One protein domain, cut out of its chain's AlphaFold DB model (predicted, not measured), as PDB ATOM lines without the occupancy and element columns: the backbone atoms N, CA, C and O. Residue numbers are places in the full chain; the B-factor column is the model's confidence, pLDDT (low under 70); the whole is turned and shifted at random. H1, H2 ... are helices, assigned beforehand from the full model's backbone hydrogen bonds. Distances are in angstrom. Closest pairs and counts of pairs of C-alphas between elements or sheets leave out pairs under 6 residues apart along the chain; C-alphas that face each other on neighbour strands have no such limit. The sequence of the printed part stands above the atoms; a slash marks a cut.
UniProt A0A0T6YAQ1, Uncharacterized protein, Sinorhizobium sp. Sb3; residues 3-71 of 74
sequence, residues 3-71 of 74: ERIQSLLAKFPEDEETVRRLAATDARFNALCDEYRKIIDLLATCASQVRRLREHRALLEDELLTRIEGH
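Overview. This is residues 3 to 71 of the 74 residues of an uncharacterized protein of Sinorhizobium sp. Sb3 (UniProt A0A0T6YAQ1). A long helix, H3, has H1 and H2 as a hook at its start; residues 41 to 71 stick out. The printed part has 69 residues, named helices H1, H2 and H3 in order, and no named strand. It is all helix and extended: radius of gyration of the C-alphas 21.7 A, spans 70 by 22 by 11 A.

Arrangement. H1, residues 3 to 9, touches H3, residues 27 to 69, about perpendicular at 78 degrees, at H3's residues 33 to 37 alone; closest are C-alphas 4 and 37, 5.3 A. H2, residues 13 to 25, touches H3 only at the corner; closest are C-alphas 23 and 30, 4.8 A. In H3 every O i to N i+4 pair is within hydrogen-bond range, in H2 7 of 9, in H1 1 of 3, beside 3 of 4 O i to N i+3 pairs.

Along the chain. H1 begins at C-alpha 3 (280.991, 375.377, 280.624); H3, 63.0 A, ends at C-alpha 69 (268.919, 330.621, 253.396).

Size, cuts and confidence. The printed part has no cut; residue 71 is under pLDDT 70.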
ATOM      1  N   GLU A   3     280.614 376.592 281.358       73.88
ATOM      2  CA  GLU A   3     280.991 375.377 280.624       73.88
ATOM      3  C   GLU A   3     279.810 374.420 280.427       73.88
ATOM      4  O   GLU A   3     279.734 373.729 279.417       73.88
ATOM      5  N   ARG A   4     278.825 374.414 281.337       80.44
ATOM      6  CA  ARG A   4     277.648 373.537 281.266       80.44
ATOM      7  C   ARG A   4     276.790 373.785 280.024       80.44
ATOM      8  O   ARG A   4     276.185 372.837 279.538       80.44
ATOM      9  N   ILE A   5     276.830 375.000 279.478       82.81
ATOM     10  CA  ILE A   5     276.099 375.433 278.280       82.81
ATOM     11  C   ILE A   5     277.042 375.852 277.137       82.81
ATOM     12  O   ILE A   5     276.630 376.569 276.229       82.81
ATOM     13  N   GLN A   6     278.307 375.417 277.148       83.38
ATOM     14  CA  GLN A   6     279.323 375.853 276.179       83.38
ATOM     15  C   GLN A   6     278.915 375.612 274.714       83.38
ATOM     16  O   GLN A   6     279.157 376.454 273.857       83.38
ATOM     17  N   SER A   7     278.239 374.497 274.428       84.19
ATOM     18  CA  SER A   7     277.697 374.189 273.096       84.19
ATOM     19  C   SER A   7     276.617 375.173 272.637       84.19
ATOM     20  O   SER A   7     276.449 375.396 271.438       84.19
ATOM     21  N   LEU A   8     275.875 375.760 273.577       85.56
ATOM     22  CA  LEU A   8     274.878 376.789 273.304       85.56
ATOM     23  C   LEU A   8     275.551 378.155 273.122       85.56
ATOM     24  O   LEU A   8     275.203 378.886 272.202       85.56
ATOM     25  N   LEU A   9     276.555 378.460 273.944       84.19
ATOM     26  CA  LEU A   9     277.323 379.705 273.871       84.19
ATOM     27  C   LEU A   9     278.189 379.828 272.627       84.19
ATOM     28  O   LEU A   9     278.341 380.925 272.106       84.19
ATOM     29  N   ALA A  10     278.673 378.711 272.086       85.00
ATOM     30  CA  ALA A  10     279.357 378.700 270.798       85.00
ATOM     31  C   ALA A  10     278.494 379.275 269.654       85.00
ATOM     32  O   ALA A  10     279.034 379.673 268.627       85.00
ATOM     33  N   LYS A  11     277.162 379.330 269.820       86.06
ATOM     34  CA  LYS A  11     276.240 379.942 268.850       86.06
ATOM     35  C   LYS A  11     276.111 381.461 269.012       86.06
ATOM     36  O   LYS A  11     275.642 382.110 268.085       86.06
ATOM     37  N   PHE A  12     276.513 382.002 270.161       80.50
ATOM     38  CA  PHE A  12     276.392 383.416 270.527       80.50
ATOM     39  C   PHE A  12     277.670 383.890 271.246       80.50
ATOM     40  O   PHE A  12     277.637 384.187 272.442       80.50
ATOM     41  N   PRO A  13     278.824 383.920 270.552       80.69
ATOM     42  CA  PRO A  13     280.111 384.219 271.182       80.69
ATOM     43  C   PRO A  13     280.193 385.649 271.736       80.69
ATOM     44  O   PRO A  13     280.870 385.880 272.734       80.69
ATOM     45  N   GLU A  14     279.477 386.601 271.133       87.81
ATOM     46  CA  GLU A  14     279.450 388.003 271.578       87.81
ATOM     47  C   GLU A  14     278.740 388.182 272.932       87.81
ATOM     48  O   GLU A  14     279.060 389.092 273.692       87.81
ATOM     49  N   ASP A  15     277.836 387.263 273.280       87.25
ATOM     50  CA  ASP A  15     277.046 387.317 274.512       87.25
ATOM     51  C   ASP A  15     277.693 386.560 275.679       87.25
ATOM     52  O   ASP A  15     277.133 386.504 276.779       87.25
ATOM     53  N   GLU A  16     278.875 385.966 275.479       85.31
ATOM     54  CA  GLU A  16     279.459 385.039 276.444       85.31
ATOM     55  C   GLU A  16     279.668 385.688 277.819       85.31
ATOM     56  O   GLU A  16     279.278 385.112 278.836       85.31
ATOM     57  N   GLU A  17     280.225 386.902 277.878       87.56
ATOM     58  CA  GLU A  17     280.441 387.626 279.138       87.56
ATOM     59  C   GLU A  17     279.120 387.946 279.854       87.56
ATOM     60  O   GLU A  17     279.007 387.784 281.074       87.56
ATOM     61  N   THR A  18     278.098 388.347 279.098       88.75
ATOM     62  CA  THR A  18     276.755 388.632 279.621       88.75
ATOM     63  C   THR A  18     276.124 387.380 280.214       88.75
ATOM     64  O   THR A  18     275.614 387.423 281.336       88.75
ATOM     65  N   VAL A  19     276.236 386.242 279.533       86.50
ATOM     66  CA  VAL A  19     275.736 384.960 280.036       86.50
ATOM     67  C   VAL A  19     276.544 384.472 281.242       86.50
ATOM     68  O   VAL A  19     275.955 383.929 282.179       86.50
ATOM     69  N   ARG A  20     277.867 384.708 281.291       85.19
ATOM     70  CA  ARG A  20     278.676 384.397 282.486       85.19
ATOM     71  C   ARG A  20     278.189 385.173 283.702       85.19
ATOM     72  O   ARG A  20     278.033 384.581 284.770       85.19
ATOM     73  N   ARG A  21     277.935 386.475 283.535       89.00
ATOM     74  CA  ARG A  21     277.385 387.323 284.599       89.00
ATOM     75  C   ARG A  21     276.009 386.835 285.030       89.00
ATOM     76  O   ARG A  21     275.811 386.623 286.218       89.00
ATOM     77  N   LEU A  22     275.115 386.575 284.076       89.50
ATOM     78  CA  LEU A  22     273.762 386.105 284.363       89.50
ATOM     79  C   LEU A  22     273.771 384.788 285.151       89.50
ATOM     80  O   LEU A  22     273.073 384.678 286.151       89.50
ATOM     81  N   ALA A  23     274.612 383.825 284.770       86.31
ATOM     82  CA  ALA A  23     274.758 382.574 285.511       86.31
ATOM     83  C   ALA A  23     275.308 382.773 286.930       86.31
ATOM     84  O   ALA A  23     274.889 382.079 287.851       86.31
ATOM     85  N   ALA A  24     276.218 383.729 287.128       87.19
ATOM     86  CA  ALA A  24     276.770 384.014 288.448       87.19
ATOM     87  C   ALA A  24     275.776 384.736 289.375       87.19
ATOM     88  O   ALA A  24     275.834 384.541 290.588       87.19
ATOM     89  N   THR A  25     274.886 385.568 288.826       93.19
ATOM     90  CA  THR A  25     273.984 386.421 289.619       93.19
ATOM     91  C   THR A  25     272.565 385.877 289.749       93.19
ATOM     92  O   THR A  25     271.895 386.173 290.735       93.19
ATOM     93  N   ASP A  26     272.086 385.102 288.775       95.00
ATOM     94  CA  ASP A  26     270.729 384.556 288.750       95.00
ATOM     95  C   ASP A  26     270.749 383.047 289.043       95.00
ATOM     96  O   ASP A  26     271.122 382.210 288.216       95.00
ATOM     97  N   ALA A  27     270.297 382.692 290.250       92.81
ATOM     98  CA  ALA A  27     270.238 381.308 290.709       92.81
ATOM     99  C   ALA A  27     269.310 380.425 289.856       92.81
ATOM    100  O   ALA A  27     269.597 379.241 289.664       92.81
ATOM    101  N   ARG A  28     268.217 380.983 289.317       95.12
ATOM    102  CA  ARG A  28     267.291 380.250 288.446       95.12
ATOM    103  C   ARG A  28     267.941 379.981 287.096       95.12
ATOM    104  O   ARG A  28     267.829 378.871 286.580       95.12
ATOM    105  N   PHE A  29     268.649 380.964 286.546       92.19
ATOM    106  CA  PHE A  29     269.404 380.774 285.310       92.19
ATOM    107  C   PHE A  29     270.511 379.723 285.474       92.19
ATOM    108  O   PHE A  29     270.671 378.848 284.621       92.19
ATOM    109  N   ASN A  30     271.236 379.745 286.596       89.31
ATOM    110  CA  ASN A  30     272.227 378.714 286.899       89.31
ATOM    111  C   ASN A  30     271.595 377.307 286.987       89.31
ATOM    112  O   ASN A  30     272.129 376.360 286.410       89.31
ATOM    113  N   ALA A  31     270.432 377.165 287.631       93.12
ATOM    114  CA  ALA A  31     269.717 375.887 287.688       93.12
ATOM    115  C   ALA A  31     269.311 375.374 286.291       93.12
ATOM    116  O   ALA A  31     269.467 374.187 286.006       93.12
ATOM    117  N   LEU A  32     268.878 376.263 285.389       93.69
ATOM    118  CA  LEU A  32     268.597 375.904 283.993       93.69
ATOM    119  C   LEU A  32     269.853 375.414 283.257       93.69
ATOM    120  O   LEU A  32     269.776 374.457 282.486       93.69
ATOM    121  N   CYS A  33     271.015 376.026 283.504       91.75
ATOM    122  CA  CYS A  33     272.285 375.560 282.937       91.75
ATOM    123  C   CYS A  33     272.631 374.137 283.410       91.75
ATOM    124  O   CYS A  33     273.138 373.328 282.628       91.75
ATOM    125  N   ASP A  34     272.342 373.826 284.676       91.56
ATOM    126  CA  ASP A  34     272.565 372.501 285.258       91.56
ATOM    127  C   ASP A  34     271.615 371.454 284.675       91.56
ATOM    128  O   ASP A  34     272.051 370.362 284.306       91.56
ATOM    129  N   GLU A  35     270.326 371.777 284.558       94.81
ATOM    130  CA  GLU A  35     269.337 370.904 283.921       94.81
ATOM    131  C   GLU A  35     269.674 370.647 282.453       94.81
ATOM    132  O   GLU A  35     269.689 369.493 282.022       94.81
ATOM    133  N   TYR A  36     270.033 371.690 281.702       92.56
ATOM    134  CA  TYR A  36     270.450 371.558 280.311       92.56
ATOM    135  C   TYR A  36     271.618 370.578 280.162       92.56
ATOM    136  O   TYR A  36     271.555 369.656 279.345       92.56
ATOM    137  N   ARG A  37     272.662 370.727 280.986       92.62
ATOM    138  CA  ARG A  37     273.825 369.832 280.946       92.62
ATOM    139  C   ARG A  37     273.439 368.386 281.247       92.62
ATOM    140  O   ARG A  37     273.842 367.499 280.499       92.62
ATOM    141  N   LYS A  38     272.606 368.149 282.266       94.69
ATOM    142  CA  LYS A  38     272.106 366.801 282.587       94.69
ATOM    143  C   LYS A  38     271.385 366.165 281.399       94.69
ATOM    144  O   LYS A  38     271.621 364.998 281.102       94.69
ATOM    145  N   ILE A  39     270.534 366.922 280.704       95.62
ATOM    146  CA  ILE A  39     269.822 366.416 279.526       95.62
ATOM    147  C   ILE A  39     270.795 366.076 278.392       95.62
ATOM    148  O   ILE A  39     270.648 365.022 277.778       95.62
ATOM    149  N   ILE A  40     271.813 366.902 278.138       94.25
ATOM    150  CA  ILE A  40     272.843 366.599 277.129       94.25
ATOM    151  C   ILE A  40     273.585 365.295 277.456       94.25
ATOM    152  O   ILE A  40     273.750 364.451 276.572       94.25
ATOM    153  N   ASP A  41     273.979 365.093 278.711       93.56
ATOM    154  CA  ASP A  41     274.710 363.890 279.125       93.56
ATOM    155  C   ASP A  41     273.825 362.625 279.027       93.56
ATOM    156  O   ASP A  41     274.274 361.560 278.580       93.56
ATOM    157  N   LEU A  42     272.535 362.745 279.363       97.25
ATOM    158  CA  LEU A  42     271.547 361.678 279.173       97.25
ATOM    159  C   LEU A  42     271.337 361.354 277.690       97.25
ATOM    160  O   LEU A  42     271.335 360.181 277.316       97.25
ATOM    161  N   LEU A  43     271.218 362.368 276.831       96.56
ATOM    162  CA  LEU A  43     271.093 362.179 275.384       96.56
ATOM    163  C   LEU A  43     272.314 361.455 274.805       96.56
ATOM    164  O   LEU A  43     272.148 360.533 274.006       96.56
ATOM    165  N   ALA A  44     273.526 361.817 275.233       94.94
ATOM    166  CA  ALA A  44     274.754 361.143 274.813       94.94
ATOM    167  C   ALA A  44     274.769 359.664 275.241       94.94
ATOM    168  O   ALA A  44     275.103 358.779 274.446       94.94
ATOM    169  N   THR A  45     274.334 359.383 276.471       96.75
ATOM    170  CA  THR A  45     274.210 358.014 276.987       96.75
ATOM    171  C   THR A  45     273.200 357.208 276.170       96.75
ATOM    172  O   THR A  45     273.538 356.129 275.672       96.75
ATOM    173  N   CYS A  46     272.002 357.748 275.941       97.69
ATOM    174  CA  CYS A  46     270.975 357.112 275.116       97.69
ATOM    175  C   CYS A  46     271.462 356.863 273.683       97.69
ATOM    176  O   CYS A  46     271.252 355.777 273.147       97.69
ATOM    177  N   ALA A  47     272.167 357.816 273.065       97.62
ATOM    178  CA  ALA A  47     272.726 357.639 271.726       97.62
ATOM    179  C   ALA A  47     273.707 356.455 271.663       97.62
ATOM    180  O   ALA A  47     273.662 355.659 270.720       97.62
ATOM    181  N   SER A  48     274.547 356.287 272.691       97.38
ATOM    182  CA  SER A  48     275.461 355.143 272.787       97.38
ATOM    183  C   SER A  48     274.716 353.807 272.927       97.38
ATOM    184  O   SER A  48     275.075 352.826 272.274       97.38
ATOM    185  N   GLN A  49     273.637 353.776 273.715       98.06
ATOM    186  CA  GLN A  49     272.802 352.588 273.892       98.06
ATOM    187  C   GLN A  49     272.066 352.228 272.600       98.06
ATOM    188  O   GLN A  49     272.110 351.077 272.169       98.06
ATOM    189  N   VAL A  50     271.462 353.213 271.930       98.19
ATOM    190  CA  VAL A  50     270.791 353.032 270.635       98.19
ATOM    191  C   VAL A  50     271.763 352.490 269.590       98.19
ATOM    192  O   VAL A  50     271.402 351.588 268.835       98.19
ATOM    193  N   ARG A  51     273.001 352.993 269.554       98.12
ATOM    194  CA  ARG A  51     274.034 352.473 268.652       98.12
ATOM    195  C   ARG A  51     274.318 350.990 268.911       98.12
ATOM    196  O   ARG A  51     274.247 350.208 267.969       98.12
ATOM    197  N   ARG A  52     274.558 350.599 270.168       98.19
ATOM    198  CA  ARG A  52     274.798 349.190 270.540       98.19
ATOM    199  C   ARG A  52     273.624 348.284 270.168       98.19
ATOM    200  O   ARG A  52     273.830 347.190 269.660       98.19
ATOM    201  N   LEU A  53     272.393 348.749 270.384       98.56
ATOM    202  CA  LEU A  53     271.191 347.999 270.013       98.56
ATOM    203  C   LEU A  53     271.066 347.821 268.496       98.56
ATOM    204  O   LEU A  53     270.672 346.752 268.046       98.56
ATOM    205  N   ARG A  54     271.427 348.835 267.699       98.50
ATOM    206  CA  ARG A  54     271.454 348.722 266.231       98.50
ATOM    207  C   ARG A  54     272.502 347.724 265.750       98.50
ATOM    208  O   ARG A  54     272.195 346.928 264.872       98.50
ATOM    209  N   GLU A  55     273.699 347.753 266.333       98.38
ATOM    210  CA  GLU A  55     274.766 346.789 266.031       98.38
ATOM    211  C   GLU A  55     274.314 345.360 266.371       98.38
ATOM    212  O   GLU A  55     274.430 344.460 265.544       98.38
ATOM    213  N   HIS A  56     273.706 345.160 267.543       98.38
ATOM    214  CA  HIS A  56     273.186 343.852 267.937       98.38
ATOM    215  C   HIS A  56     272.037 343.372 267.038       98.38
ATOM    216  O   HIS A  56     272.013 342.207 266.649       98.38
ATOM    217  N   ARG A  57     271.114 344.268 266.662       98.44
ATOM    218  CA  ARG A  57     270.037 343.948 265.718       98.44
ATOM    219  C   ARG A  57     270.597 343.466 264.381       98.44
ATOM    220  O   ARG A  57     270.120 342.457 263.884       98.44
ATOM    221  N   ALA A  58     271.608 344.143 263.839       98.25
ATOM    222  CA  ALA A  58     272.220 343.759 262.566       98.25
ATOM    223  C   ALA A  58     272.849 342.355 262.623       98.25
ATOM    224  O   ALA A  58     272.690 341.581 261.688       98.25
ATOM    225  N   LEU A  59     273.506 342.003 263.736       97.88
ATOM    226  CA  LEU A  59     274.055 340.656 263.939       97.88
ATOM    227  C   LEU A  59     272.957 339.587 264.003       97.88
ATOM    228  O   LEU A  59     273.095 338.516 263.421       97.88
ATOM    229  N   LEU A  60     271.855 339.880 264.699       98.25
ATOM    230  CA  LEU A  60     270.710 338.972 264.752       98.25
ATOM    231  C   LEU A  60     270.055 338.806 263.378       98.25
ATOM    232  O   LEU A  60     269.687 337.694 263.014       98.25
ATOM    233  N   GLU A  61     269.903 339.898 262.629       97.88
ATOM    234  CA  GLU A  61     269.361 339.883 261.268       97.88
ATOM    235  C   GLU A  61     270.220 339.003 260.347       97.88
ATOM    236  O   GLU A  61     269.672 338.134 259.672       97.88
ATOM    237  N   ASP A  62     271.545 339.155 260.379       96.69
ATOM    238  CA  ASP A  62     272.488 338.343 259.595       96.69
ATOM    239  C   ASP A  62     272.391 336.843 259.923       96.69
ATOM    240  O   ASP A  62     272.285 335.993 259.033       96.69
ATOM    241  N   GLU A  63     272.332 336.498 261.212       96.19
ATOM    242  CA  GLU A  63     272.250 335.096 261.620       96.19
ATOM    243  C   GLU A  63     270.883 334.468 261.298       96.19
ATOM    244  O   GLU A  63     270.800 333.294 260.920       96.19
ATOM    245  N   LEU A  64     269.797 335.236 261.412       95.81
ATOM    246  CA  LEU A  64     268.470 334.792 260.987       95.81
ATOM    247  C   LEU A  64     268.420 334.554 259.477       95.81
ATOM    248  O   LEU A  64     267.915 333.514 259.056       95.81
ATOM    249  N   LEU A  65     268.967 335.470 258.674       95.56
ATOM    250  CA  LEU A  65     269.041 335.320 257.219       95.56
ATOM    251  C   LEU A  65     269.843 334.079 256.832       95.56
ATOM    252  O   LEU A  65     269.343 333.253 256.075       95.56
ATOM    253  N   THR A  66     271.009 333.877 257.449       93.19
ATOM    254  CA  THR A  66     271.835 332.681 257.229       93.19
ATOM    255  C   THR A  66     271.056 331.393 257.517       93.19
ATOM    256  O   THR A  66     271.137 330.425 256.760       93.19
ATOM    257  N   ARG A  67     270.262 331.362 258.598       92.38
ATOM    258  CA  ARG A  67     269.423 330.198 258.922       92.38
ATOM    259  C   ARG A  67     268.283 329.990 257.933       92.38
ATOM    260  O   ARG A  67     267.970 328.839 257.650       92.38
ATOM    261  N   ILE A  68     267.664 331.065 257.447       93.19
ATOM    262  CA  ILE A  68     266.591 331.004 256.448       93.19
ATOM    263  C   ILE A  68     267.142 330.488 255.114       93.19
ATOM    264  O   ILE A  68     266.565 329.573 254.536       93.19
ATOM    265  N   GLU A  69     268.271 331.025 254.652       87.00
ATOM    266  CA  GLU A  69     268.919 330.621 253.396       87.00
ATOM    267  C   GLU A  69     269.469 329.190 253.458       87.00
ATOM    268  O   GLU A  69     269.369 328.440 252.489       87.00
ATOM    269  N   GLY A  70     270.010 328.789 254.611       77.62
ATOM    270  CA  GLY A  70     270.464 327.420 254.864       77.62
ATOM    271  C   GLY A  70     269.332 326.413 255.092       77.62
ATOM    272  O   GLY A  70     269.597 325.212 255.183       77.62
ATOM    273  N   HIS A  71     268.077 326.862 255.194       62.06
ATOM    274  CA  HIS A  71     266.925 325.982 255.336       62.06
ATOM    275  C   HIS A  71     266.550 325.408 253.964       62.06
ATOM    276  O   HIS A  71     265.757 325.990 253.227       62.06
TER     277      HIS A  71